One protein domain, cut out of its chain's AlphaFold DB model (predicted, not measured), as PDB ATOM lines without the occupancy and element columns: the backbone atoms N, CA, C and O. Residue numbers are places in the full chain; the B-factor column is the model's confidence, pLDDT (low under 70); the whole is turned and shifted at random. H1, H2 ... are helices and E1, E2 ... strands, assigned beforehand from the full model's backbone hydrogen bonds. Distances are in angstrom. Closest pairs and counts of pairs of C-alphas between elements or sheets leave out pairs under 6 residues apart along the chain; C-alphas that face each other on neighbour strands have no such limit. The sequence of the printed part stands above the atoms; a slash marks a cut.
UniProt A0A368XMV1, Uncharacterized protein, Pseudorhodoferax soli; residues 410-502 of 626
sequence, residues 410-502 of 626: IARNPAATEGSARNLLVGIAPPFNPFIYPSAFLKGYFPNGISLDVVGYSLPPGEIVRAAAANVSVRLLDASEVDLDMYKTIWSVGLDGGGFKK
ATOM      1  N   ILE A 410      50.065  51.868  41.353       79.31
ATOM      2  CA  ILE A 410      51.081  50.861  40.985       79.31
ATOM      3  C   ILE A 410      51.773  51.262  39.680       79.31
ATOM      4  O   ILE A 410      52.999  51.284  39.617       79.31
ATOM      5  N   ALA A 411      50.997  51.634  38.655       78.38
ATOM      6  CA  ALA A 411      51.535  52.010  37.348       78.38
ATOM      7  C   ALA A 411      52.459  53.238  37.388       78.38
ATOM      8  O   ALA A 411      53.350  53.365  36.552       78.38
ATOM      9  N   ARG A 412      52.257  54.149  38.345       81.50
ATOM     10  CA  ARG A 412      53.067  55.366  38.506       81.50
ATOM     11  C   ARG A 412      54.258  55.184  39.447       81.50
ATOM     12  O   ARG A 412      55.052  56.111  39.570       81.50
ATOM     13  N   ASN A 413      54.380  54.043  40.124       77.94
ATOM     14  CA  ASN A 413      55.412  53.832  41.130       77.94
ATOM     15  C   ASN A 413      56.714  53.292  40.502       77.94
ATOM     16  O   ASN A 413      56.717  52.158  40.023       77.94
ATOM     17  N   PRO A 414      57.843  54.027  40.563       71.81
ATOM     18  CA  PRO A 414      59.119  53.562  40.010       71.81
ATOM     19  C   PRO A 414      59.604  52.238  40.622       71.81
ATOM     20  O   PRO A 414      60.117  51.370  39.913       71.81
ATOM     21  N   ALA A 415      59.346  52.026  41.919       68.81
ATOM     22  CA  ALA A 415      59.734  50.811  42.634       68.81
ATOM     23  C   ALA A 415      58.998  49.555  42.135       68.81
ATOM     24  O   ALA A 415      59.446  48.443  42.410       68.81
ATOM     25  N   ALA A 416      57.896  49.709  41.387       68.44
ATOM     26  CA  ALA A 416      57.195  48.590  40.758       68.44
ATOM     27  C   ALA A 416      57.964  47.997  39.560       68.44
ATOM     28  O   ALA A 416      57.656  46.882  39.145       68.44
ATOM     29  N   THR A 417      58.958  48.723  39.025       69.62
ATOM     30  CA  THR A 417      59.779  48.320  37.863       69.62
ATOM     31  C   THR A 417      61.237  47.987  38.207       69.62
ATOM     32  O   THR A 417      61.984  47.512  37.351       69.62
ATOM     33  N   GLU A 418      61.670  48.204  39.451       64.12
ATOM     34  CA  GLU A 418      63.059  47.979  39.865       64.12
ATOM     35  C   GLU A 418      63.376  46.489  40.103       64.12
ATOM     36  O   GLU A 418      62.777  45.829  40.954       64.12
ATOM     37  N   GLY A 419      64.398  45.971  39.409       55.72
ATOM     38  CA  GLY A 419      65.103  44.740  39.792       55.72
ATOM     39  C   GLY A 419      64.350  43.423  39.581       55.72
ATOM     40  O   GLY A 419      64.501  42.512  40.393       55.72
ATOM     41  N   SER A 420      63.544  43.288  38.519       57.50
ATOM     42  CA  SER A 420      62.727  42.080  38.244       57.50
ATOM     43  C   SER A 420      61.791  41.669  39.398       57.50
ATOM     44  O   SER A 420      61.296  40.542  39.439       57.50
ATOM     45  N   ALA A 421      61.535  42.583  40.340       62.66
ATOM     46  CA  ALA A 421      60.719  42.326  41.513       62.66
ATOM     47  C   ALA A 421      59.260  42.071  41.113       62.66
ATOM     48  O   ALA A 421      58.648  42.863  40.394       62.66
ATOM     49  N   ARG A 422      58.689  40.966  41.603       79.25
ATOM     50  CA  ARG A 422      57.259  40.693  41.449       79.25
ATOM     51  C   ARG A 422      56.467  41.513  42.455       79.25
ATOM     52  O   ARG A 422      56.821  41.584  43.634       79.25
ATOM     53  N   ASN A 423      55.385  42.113  41.978       84.75
ATOM     54  CA  ASN A 423      54.423  42.833  42.798       84.75
ATOM     55  C   ASN A 423      53.205  41.941  43.010       84.75
ATOM     56  O   ASN A 423      52.700  41.376  42.041       84.75
ATOM     57  N   LEU A 424      52.722  41.852  44.245       88.50
ATOM     58  CA  LEU A 424      51.468  41.173  44.558       88.50
ATOM     59  C   LEU A 424      50.376  42.212  44.807       88.50
ATOM     60  O   LEU A 424      50.596  43.154  45.564       88.50
ATOM     61  N   LEU A 425      49.203  42.030  44.210       88.25
ATOM     62  CA  LEU A 425      48.005  42.822  44.476       88.25
ATOM     63  C   LEU A 425      46.914  41.938  45.079       88.25
ATOM     64  O   LEU A 425      46.491  40.945  44.486       88.25
ATOM     65  N   VAL A 426      46.457  42.329  46.266       89.56
ATOM     66  CA  VAL A 426      45.439  41.639  47.066       89.56
ATOM     67  C   VAL A 426      44.289  42.588  47.396       89.56
ATOM     68  O   VAL A 426      44.451  43.808  47.448       89.56
ATOM     69  N   GLY A 427      43.113  42.021  47.653       86.19
ATOM     70  CA  GLY A 427      41.942  42.753  48.130       86.19
ATOM     71  C   GLY A 427      40.892  43.107  47.073       86.19
ATOM     72  O   GLY A 427      39.867  43.693  47.419       86.19
ATOM     73  N   ILE A 428      41.097  42.732  45.805       82.50
ATOM     74  CA  ILE A 428      40.114  42.948  44.731       82.50
ATOM     75  C   ILE A 428      39.016  41.889  44.809       82.50
ATOM     76  O   ILE A 428      39.153  40.788  44.276       82.50
ATOM     77  N   ALA A 429      37.930  42.221  45.494       77.44
ATOM     78  CA  ALA A 429      36.833  41.306  45.767       77.44
ATOM     79  C   ALA A 429      35.667  41.460  44.770       77.44
ATOM     80  O   ALA A 429      35.523  42.510  44.142       77.44
ATOM     81  N   PRO A 430      34.789  40.445  44.654       71.19
ATOM     82  CA  PRO A 430      33.542  40.532  43.892       71.19
ATOM     83  C   PRO A 430      32.613  41.674  44.363       71.19
ATOM     84  O   PRO A 430      32.729  42.148  45.499       71.19
ATOM     85  N   PRO A 431      31.634  42.097  43.534       65.88
ATOM     86  CA  PRO A 431      31.253  41.552  42.226       65.88
ATOM     87  C   PRO A 431      32.010  42.146  41.026       65.88
ATOM     88  O   PRO A 431      31.903  41.593  39.934       65.88
ATOM     89  N   PHE A 432      32.761  43.241  41.194       76.12
ATOM     90  CA  PHE A 432      33.461  43.911  40.090       76.12
ATOM     91  C   PHE A 432      34.969  43.844  40.260       76.12
ATOM     92  O   PHE A 432      35.505  44.111  41.330       76.12
ATOM     93  N   ASN A 433      35.653  43.491  39.176       77.38
ATOM     94  CA  ASN A 433      37.094  43.304  39.176       77.38
ATOM     95  C   ASN A 433      37.694  43.799  37.842       77.38
ATOM     96  O   ASN A 433      37.352  43.257  36.788       77.38
ATOM     97  N   PRO A 434      38.606  44.795  37.863       78.31
ATOM     98  CA  PRO A 434      39.319  45.273  36.673       78.31
ATOM     99  C   PRO A 434      40.000  44.167  35.854       78.31
ATOM    100  O   PRO A 434      40.073  44.234  34.629       78.31
ATOM    101  N   PHE A 435      40.502  43.141  36.540       81.06
ATOM    102  CA  PHE A 435      41.336  42.086  35.980       81.06
ATOM    103  C   PHE A 435      40.544  40.920  35.381       81.06
ATOM    104  O   PHE A 435      41.159  39.966  34.920       81.06
ATOM    105  N   ILE A 436      39.207  41.015  35.304       76.50
ATOM    106  CA  ILE A 436      38.381  40.121  34.464       76.50
ATOM    107  C   ILE A 436      38.776  40.255  32.983       76.50
ATOM    108  O   ILE A 436      38.651  39.308  32.214       76.50
ATOM    109  N   TYR A 437      39.285  41.426  32.590       80.62
ATOM    110  CA  TYR A 437      39.769  41.703  31.241       80.62
ATOM    111  C   TYR A 437      41.285  41.949  31.258       80.62
ATOM    112  O   TYR A 437      41.733  43.071  31.019       80.62
ATOM    113  N   PRO A 438      42.109  40.925  31.540       77.94
ATOM    114  CA  PRO A 438      43.546  41.092  31.757       77.94
ATOM    115  C   PRO A 438      44.275  41.687  30.538       77.94
ATOM    116  O   PRO A 438      45.263  42.408  30.690       77.94
ATOM    117  N   SER A 439      43.754  41.483  29.321       80.75
ATOM    118  CA  SER A 439      44.317  42.086  28.108       80.75
ATOM    119  C   SER A 439      44.237  43.621  28.076       80.75
ATOM    120  O   SER A 439      45.018  44.266  27.368       80.75
ATOM    121  N   ALA A 440      43.371  44.234  28.891       85.00
ATOM    122  CA  ALA A 440      43.274  45.686  29.041       85.00
ATOM    123  C   ALA A 440      44.588  46.318  29.530       85.00
ATOM    124  O   ALA A 440      44.874  47.469  29.212       85.00
ATOM    125  N   PHE A 441      45.426  45.552  30.231       81.75
ATOM    126  CA  PHE A 441      46.653  46.044  30.857       81.75
ATOM    127  C   PHE A 441      47.922  45.838  30.017       81.75
ATOM    128  O   PHE A 441      49.008  46.227  30.437       81.75
ATOM    129  N   LEU A 442      47.811  45.242  28.824       72.38
ATOM    130  CA  LEU A 442      48.969  44.797  28.037       72.38
ATOM    131  C   LEU A 442      49.701  45.901  27.269       72.38
ATOM    132  O   LEU A 442      50.877  45.734  26.953       72.38
ATOM    133  N   LYS A 443      49.024  46.994  26.903       75.00
ATOM    134  CA  LYS A 443      49.623  48.086  26.116       75.00
ATOM    135  C   LYS A 443      49.254  49.437  26.701       75.00
ATOM    136  O   LYS A 443      48.079  49.720  26.908       75.00
ATOM    137  N   GLY A 444      50.264  50.274  26.935       71.00
ATOM    138  CA  GLY A 444      50.102  51.685  27.300       71.00
ATOM    139  C   GLY A 444      49.535  51.958  28.696       71.00
ATOM    140  O   GLY A 444      49.494  53.119  29.089       71.00
ATOM    141  N   TYR A 445      49.113  50.930  29.442       78.06
ATOM    142  CA  TYR A 445      48.558  51.097  30.786       78.06
ATOM    143  C   TYR A 445      49.640  51.071  31.874       78.06
ATOM    144  O   TYR A 445      49.738  51.997  32.674       78.06
ATOM    145  N   PHE A 446      50.466  50.023  31.894       79.44
ATOM    146  CA  PHE A 446      51.615  49.902  32.794       79.44
ATOM    147  C   PHE A 446      52.917  50.296  32.079       79.44
ATOM    148  O   PHE A 446      53.037  50.052  30.874       79.44
ATOM    149  N   PRO A 447      53.904  50.878  32.789       77.00
ATOM    150  CA  PRO A 447      55.254  51.030  32.258       77.00
ATOM    151  C   PRO A 447      55.895  49.664  31.966       77.00
ATOM    152  O   PRO A 447      55.542  48.642  32.559       77.00
ATOM    153  N   ASN A 448      56.854  49.659  31.040       77.62
ATOM    154  CA  ASN A 448      57.565  48.445  30.645       77.62
ATOM    155  C   ASN A 448      58.310  47.821  31.836       77.62
ATOM    156  O   ASN A 448      58.902  48.535  32.644       77.62
ATOM    157  N   GLY A 449      58.323  46.486  31.908       76.94
ATOM    158  CA  GLY A 449      59.025  45.737  32.958       76.94
ATOM    159  C   GLY A 449      58.226  45.486  34.243       76.94
ATOM    160  O   GLY A 449      58.784  44.942  35.193       76.94
ATOM    161  N   ILE A 450      56.937  45.846  34.293       80.06
ATOM    162  CA  ILE A 450      56.063  45.486  35.420       80.06
ATOM    163  C   ILE A 450      55.686  43.999  35.377       80.06
ATOM    164  O   ILE A 450      55.078  43.523  34.416       80.06
ATOM    165  N   SER A 451      55.949  43.297  36.483       81.88
ATOM    166  CA  SER A 451      55.339  42.001  36.801       81.88
ATOM    167  C   SER A 451      54.360  42.167  37.962       81.88
ATOM    168  O   SER A 451      54.774  42.490  39.081       81.88
ATOM    169  N   LEU A 452      53.073  41.950  37.689       84.88
ATOM    170  CA  LEU A 452      51.979  42.083  38.646       84.88
ATOM    171  C   LEU A 452      51.202  40.768  38.756       84.88
ATOM    172  O   LEU A 452      50.509  40.363  37.822       84.88
ATOM    173  N   ASP A 453      51.280  40.147  39.921       87.25
ATOM    174  CA  ASP A 453      50.466  38.994  40.272       87.25
ATOM    175  C   ASP A 453      49.261  39.496  41.088       87.25
ATOM    176  O   ASP A 453      49.408  40.295  42.015       87.25
ATOM    177  N   VAL A 454      48.053  39.083  40.716       86.62
ATOM    178  CA  VAL A 454      46.789  39.544  41.305       86.62
ATOM    179  C   VAL A 454      46.041  38.342  41.856       86.62
ATOM    180  O   VAL A 454      45.797  37.376  41.135       86.62
ATOM    181  N   VAL A 455      45.641  38.405  43.124       86.62
ATOM    182  CA  VAL A 455      44.868  37.325  43.747       86.62
ATOM    183  C   VAL A 455      43.407  37.402  43.313       86.62
ATOM    184  O   VAL A 455      42.737  38.416  43.520       86.62
ATOM    185  N   GLY A 456      42.911  36.327  42.703       78.94
ATOM    186  CA  GLY A 456      41.539  36.203  42.225       78.94
ATOM    187  C   GLY A 456      40.667  35.400  43.185       78.94
ATOM    188  O   GLY A 456      40.609  34.185  43.085       78.94
ATOM    189  N   TYR A 457      39.930  36.067  44.074       76.69
ATOM    190  CA  TYR A 457      39.138  35.384  45.111       76.69
ATOM    191  C   TYR A 457      37.865  34.667  44.617       76.69
ATOM    192  O   TYR A 457      37.226  33.932  45.363       76.69
ATOM    193  N   SER A 458      37.444  34.901  43.373       61.22
ATOM    194  CA  SER A 458      36.285  34.228  42.749       61.22
ATOM    195  C   SER A 458      36.443  34.089  41.230       61.22
ATOM    196  O   SER A 458      35.459  34.025  40.496       61.22
ATOM    197  N   LEU A 459      37.688  34.111  40.749       55.03
ATOM    198  CA  LEU A 459      38.014  33.919  39.338       55.03
ATOM    199  C   LEU A 459      38.255  32.425  39.079       55.03
ATOM    200  O   LEU A 459      38.766  31.747  39.969       55.03
ATOM    201  N   PRO A 460      37.942  31.898  37.881       47.34
ATOM    202  CA  PRO A 460      38.493  30.613  37.477       47.34
ATOM    203  C   PRO A 460      40.033  30.722  37.511       47.34
ATOM    204  O   PRO A 460      40.583  31.608  36.850       47.34
ATOM    205  N   PRO A 461      40.739  29.889  38.297       44.78
ATOM    206  CA  PRO A 461      42.195  29.947  38.377       44.78
ATOM    207  C   PRO A 461      42.843  29.682  37.010       44.78
ATOM    208  O   PRO A 461      42.349  28.859  36.238       44.78
ATOM    209  N   GLY A 462      43.978  30.332  36.728       45.94
ATOM    210  CA  GLY A 462      44.907  29.888  35.677       45.94
ATOM    211  C   GLY A 462      45.057  30.751  34.419       45.94
ATOM    212  O   GLY A 462      45.843  30.376  33.548       45.94
ATOM    213  N   GLU A 463      44.392  31.906  34.283       53.94
ATOM    214  CA  GLU A 463      44.620  32.772  33.113       53.94
ATOM    215  C   GLU A 463      45.848  33.685  33.316       53.94
ATOM    216  O   GLU A 463      45.831  34.670  34.056       53.94
ATOM    217  N   ILE A 464      46.955  33.336  32.653       55.91
ATOM    218  CA  ILE A 464      48.157  34.174  32.565       55.91
ATOM    219  C   ILE A 464      48.083  34.969  31.265       55.91
ATOM    220  O   ILE A 464      48.098  34.375  30.187       55.91
ATOM    221  N   VAL A 465      48.109  36.302  31.340       55.94
ATOM    222  CA  VAL A 465      48.143  37.143  30.136       55.94
ATOM    223  C   VAL A 465      49.444  37.937  30.080       55.94
ATOM    224  O   VAL A 465      49.810  38.669  31.000       55.94
ATOM    225  N   ARG A 466      50.189  37.760  28.984       56.22
ATOM    226  CA  ARG A 466      51.523  38.345  28.790       56.22
ATOM    227  C   ARG A 466      51.544  39.276  27.586       56.22
ATOM    228  O   ARG A 466      51.104  38.900  26.502       56.22
ATOM    229  N   ALA A 467      52.121  40.463  27.757       51.31
ATOM    230  CA  ALA A 467      52.418  41.367  26.655       51.31
ATOM    231  C   ALA A 467      53.881  41.188  26.239       51.31
ATOM    232  O   ALA A 467      54.780  41.786  26.832       51.31
ATOM    233  N   ALA A 468      54.131  40.383  25.202       46.59
ATOM    234  CA  ALA A 468      55.491  40.074  24.743       46.59
ATOM    235  C   ALA A 468      56.299  41.317  24.312       46.59
ATOM    236  O   ALA A 468      57.518  41.320  24.414       46.59
ATOM    237  N   ALA A 469      55.630  42.383  23.858       46.19
ATOM    238  CA  ALA A 469      56.292  43.587  23.351       46.19
ATOM    239  C   ALA A 469      56.741  44.583  24.441       46.19
ATOM    240  O   ALA A 469      57.534  45.470  24.142       46.19
ATOM    241  N   ALA A 470      56.231  44.474  25.676       54.38
ATOM    242  CA  ALA A 470      56.405  45.491  26.723       54.38
ATOM    243  C   ALA A 470      57.058  44.959  28.018       54.38
ATOM    244  O   ALA A 470      57.245  45.719  28.967       54.38
ATOM    245  N   ASN A 471      57.387  43.660  28.096       66.62
ATOM    246  CA  ASN A 471      57.748  42.980  29.352       66.62
ATOM    247  C   ASN A 471      56.748  43.269  30.492       66.62
ATOM    248  O   ASN A 471      57.134  43.367  31.653       66.62
ATOM    249  N   VAL A 472      55.467  43.436  30.153       71.12
ATOM    250  CA  VAL A 472      54.380  43.562  31.128       71.12
ATOM    251  C   VAL A 472      53.729  42.194  31.276       71.12
ATOM    252  O   VAL A 472      53.237  41.620  30.294       71.12
ATOM    253  N   SER A 473      53.723  41.664  32.495       75.69
ATOM    254  CA  SER A 473      53.016  40.429  32.830       75.69
ATOM    255  C   SER A 473      52.009  40.679  33.938       75.69
ATOM    256  O   SER A 473      52.380  41.114  35.026       75.69
ATOM    257  N   VAL A 474      50.745  40.368  33.649       79.81
ATOM    258  CA  VAL A 474      49.673  40.332  34.641       79.81
ATOM    259  C   VAL A 474      49.233  38.882  34.790       79.81
ATOM    260  O   VAL A 474      48.820  38.249  33.814       79.81
ATOM    261  N   ARG A 475      49.355  38.333  35.996       79.75
ATOM    262  CA  ARG A 475      48.979  36.949  36.293       79.75
ATOM    263  C   ARG A 475      47.895  36.918  37.352       79.75
ATOM    264  O   ARG A 475      48.056  37.498  38.418       79.75
ATOM    265  N   LEU A 476      46.815  36.203  37.067       81.12
ATOM    266  CA  LEU A 476      45.799  35.882  38.060       81.12
ATOM    267  C   LEU A 476      46.242  34.637  38.840       81.12
ATOM    268  O   LEU A 476      46.629  33.638  38.229       81.12
ATOM    269  N   LEU A 477      46.217  34.717  40.168       82.62
ATOM    270  CA  LEU A 477      46.592  33.639  41.084       82.62
ATOM    271  C   LEU A 477      45.424  33.258  41.985       82.62
ATOM    272  O   LEU A 477      44.700  34.130  42.471       82.62
ATOM    273  N   ASP A 478      45.305  31.965  42.278       81.00
ATOM    274  CA  ASP A 478      44.536  31.527  43.439       81.00
ATOM    275  C   ASP A 478      45.306  31.853  44.731       81.00
ATOM    276  O   ASP A 478      46.539  31.843  44.764       81.00
ATOM    277  N   ALA A 479      44.590  32.139  45.821       84.44
ATOM    278  CA  ALA A 479      45.210  32.462  47.108       84.44
ATOM    279  C   ALA A 479      46.127  31.334  47.633       84.44
ATOM    280  O   ALA A 479      47.122  31.601  48.315       84.44
ATOM    281  N   SER A 480      45.823  30.073  47.313       83.19
ATOM    282  CA  SER A 480      46.647  28.919  47.685       83.19
ATOM    283  C   SER A 480      48.014  28.922  46.993       83.19
ATOM    284  O   SER A 480      49.009  28.610  47.650       83.19
ATOM    285  N   GLU A 481      48.086  29.381  45.740       85.38
ATOM    286  CA  GLU A 481      49.297  29.412  44.902       85.38
ATOM    287  C   GLU A 481      50.308  30.490  45.315       85.38
ATOM    288  O   GLU A 481      51.449  30.490  44.846       85.38
ATOM    289  N   VAL A 482      49.907  31.439  46.166       89.12
ATOM    290  CA  VAL A 482      50.769  32.559  46.545       89.12
ATOM    291  C   VAL A 482      51.839  32.112  47.540       89.12
ATOM    292  O   VAL A 482      51.533  31.730  48.671       89.12
ATOM    293  N   ASP A 483      53.100  32.245  47.145       90.06
ATOM    294  CA  ASP A 483      54.255  32.205  48.040       90.06
ATOM    295  C   ASP A 483      54.733  33.638  48.321       90.06
ATOM    296  O   ASP A 483      55.197  34.332  47.415       90.06
ATOM    297  N   LEU A 484      54.559  34.096  49.566       88.56
ATOM    298  CA  LEU A 484      54.819  35.484  49.960       88.56
ATOM    299  C   LEU A 484      56.298  35.872  49.839       88.56
ATOM    300  O   LEU A 484      56.582  37.046  49.597       88.56
ATOM    301  N   ASP A 485      57.216  34.909  49.923       86.88
ATOM    302  CA  ASP A 485      58.659  35.165  49.875       86.88
ATOM    303  C   ASP A 485      59.132  35.594  48.474       86.88
ATOM    304  O   ASP A 485      60.183  36.221  48.321       86.88
ATOM    305  N   MET A 486      58.327  35.337  47.436       84.12
ATOM    306  CA  MET A 486      58.609  35.774  46.064       84.12
ATOM    307  C   MET A 486      58.340  37.267  45.820       84.12
ATOM    308  O   MET A 486      58.700  37.783  44.756       84.12
ATOM    309  N   TYR A 487      57.682  37.965  46.751       84.38
ATOM    310  CA  TYR A 487      57.195  39.326  46.530       84.38
ATOM    311  C   TYR A 487      57.914  40.342  47.410       84.38
ATOM    312  O   TYR A 487      57.840  40.324  48.634       84.38
ATOM    313  N   LYS A 488      58.549  41.319  46.759       72.81
ATOM    314  CA  LYS A 488      59.198  42.454  47.436       72.81
ATOM    315  C   LYS A 488      58.183  43.491  47.930       72.81
ATOM    316  O   LYS A 488      58.436  44.208  48.898       72.81
ATOM    317  N   THR A 489      57.056  43.605  47.229       77.12
ATOM    318  CA  THR A 489      56.009  44.584  47.523       77.12
ATOM    319  C   THR A 489      54.641  43.932  47.405       77.12
ATOM    320  O   THR A 489      54.304  43.375  46.357       77.12
ATOM    321  N   ILE A 490      53.851  44.047  48.474       86.44
ATOM    322  CA  ILE A 490      52.459  43.611  48.517       86.44
ATOM    323  C   ILE A 490      51.587  44.855  48.621       86.44
ATOM    324  O   ILE A 490      51.731  45.685  49.522       86.44
ATOM    325  N   TRP A 491      50.703  44.991  47.648       85.31
ATOM    326  CA  TRP A 491      49.752  46.074  47.521       85.31
ATOM    327  C   TRP A 491      48.386  45.576  47.960       85.31
ATOM    328  O   TRP A 491      47.852  44.628  47.387       85.31
ATOM    329  N   SER A 492      47.822  46.220  48.975       86.69
ATOM    330  CA  SER A 492      46.543  45.828  49.552       86.69
ATOM    331  C   SER A 492      45.475  46.890  49.341       86.69
ATOM    332  O   SER A 492      45.729  48.087  49.520       86.69
ATOM    333  N   VAL A 493      44.273  46.438  48.983       84.75
ATOM    334  CA  VAL A 493      43.071  47.272  48.903       84.75
ATOM    335  C   VAL A 493      42.001  46.723  49.848       84.75
ATOM    336  O   VAL A 493      41.798  45.514  49.932       84.75
ATOM    337  N   GLY A 494      41.362  47.609  50.610       78.00
ATOM    338  CA  GLY A 494      40.286  47.241  51.533       78.00
ATOM    339  C   GLY A 494      38.962  46.970  50.830       78.00
ATOM    340  O   GLY A 494      38.763  47.367  49.680       78.00
ATOM    341  N   LEU A 495      38.036  46.328  51.540       75.56
ATOM    342  CA  LEU A 495      36.653  46.162  51.080       75.56
ATOM    343  C   LEU A 495      35.823  47.432  51.298       75.56
ATOM    344  O   LEU A 495      34.885  47.692  50.543       75.56
ATOM    345  N   ASP A 496      36.151  48.186  52.341       65.12
ATOM    346  CA  ASP A 496      35.514  49.439  52.760       65.12
ATOM    347  C   ASP A 496      35.920  50.651  51.920       65.12
ATOM    348  O   ASP A 496      35.356  51.731  52.062       65.12
ATOM    349  N   GLY A 497      36.925  50.462  51.077       58.12
ATOM    350  CA  GLY A 497      37.548  51.543  50.359       58.12
ATOM    351  C   GLY A 497      38.597  52.345  51.161       58.12
ATOM    352  O   GLY A 497      38.977  53.480  50.873       58.12
ATOM    353  N   GLY A 498      39.116  51.756  52.239       55.25
ATOM    354  CA  GLY A 498      40.079  52.374  53.154       55.25
ATOM    355  C   GLY A 498      41.509  52.482  52.611       55.25
ATOM    356  O   GLY A 498      42.471  52.294  53.362       55.25
ATOM    357  N   GLY A 499      41.669  52.749  51.314       58.81
ATOM    358  CA  GLY A 499      42.926  53.141  50.688       58.81
ATOM    359  C   GLY A 499      43.924  52.013  50.406       58.81
ATOM    360  O   GLY A 499      44.008  50.992  51.094       58.81
ATOM    361  N   PHE A 500      44.708  52.264  49.361       66.94
ATOM    362  CA  PHE A 500      45.838  51.481  48.877       66.94
ATOM    363  C   PHE A 500      47.016  51.559  49.856       66.94
ATOM    364  O   PHE A 500      47.579  52.637  50.067       66.94
ATOM    365  N   LYS A 501      47.400  50.429  50.461       73.56
ATOM    366  CA  LYS A 501      48.528  50.365  51.406       73.56
ATOM    367  C   LYS A 501      49.551  49.332  50.967       73.56
ATOM    368  O   LYS A 501      49.199  48.200  50.628       73.56
ATOM    369  N   LYS A 502      50.823  49.723  51.031       75.62
ATOM    370  CA  LYS A 502      51.929  48.772  51.030       75.62
ATOM    371  C   LYS A 502      51.923  48.063  52.380       75.62
ATOM    372  O   LYS A 502      51.935  48.735  53.407       75.62
TER     373      LYS A 502
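What this domain is: This is residues 410 to 502 of the 626 residues of an uncharacterized protein of Pseudorhodoferax soli (UniProt A0A368XMV1). With little regular structure, the domain is one strongly twisted five-strand sheet, with short helix H1 and its neighbouring links over one face. The 93 printed residues have one named helix and five named strands, ordered E1, H1, E2, E3, E4, E5; the mixed sheet runs E3 E4 E2 E1 E5. Mostly strand, with 30 residues in named elements, it is compact, radius of gyration of the C-alphas 12.6 A, spanning 32 by 25 by 24 A.

How they stand to each other: E1, residues 422 to 426, is parallel to E2, residues 451 to 455, with N 425 and O 453 2.8 A apart, within hydrogen-bond range. E5, residues 487 to 492, is parallel to E1: N 491 and O 424, 2.8 A. E4, residues 472 to 477, is parallel to E2: N 454 and O 475, 2.8 A. E3, residues 464 to 467, forms an antiparallel hairpin with E4: N 467 and O 472, 3.0 A. H1, residues 438 to 441, too short for an O i to N i+4 pair, is on the sheet at a height of 7.9 A. E1, H1, E2 form a strand-helix-strand unit, parallel neighbours with a helix between, its crossover right-handed.

Where its parts are: E1 begins at C-alpha 422 (57.259, 40.693, 41.449); E5 ends at C-alpha 492 (46.543, 45.828, 49.552). E4 measures 16.1 A.

The domain as a whole: The printed part has no cut. The E1 to H1 link is long. Residues 458 to 471 are among those under pLDDT 70.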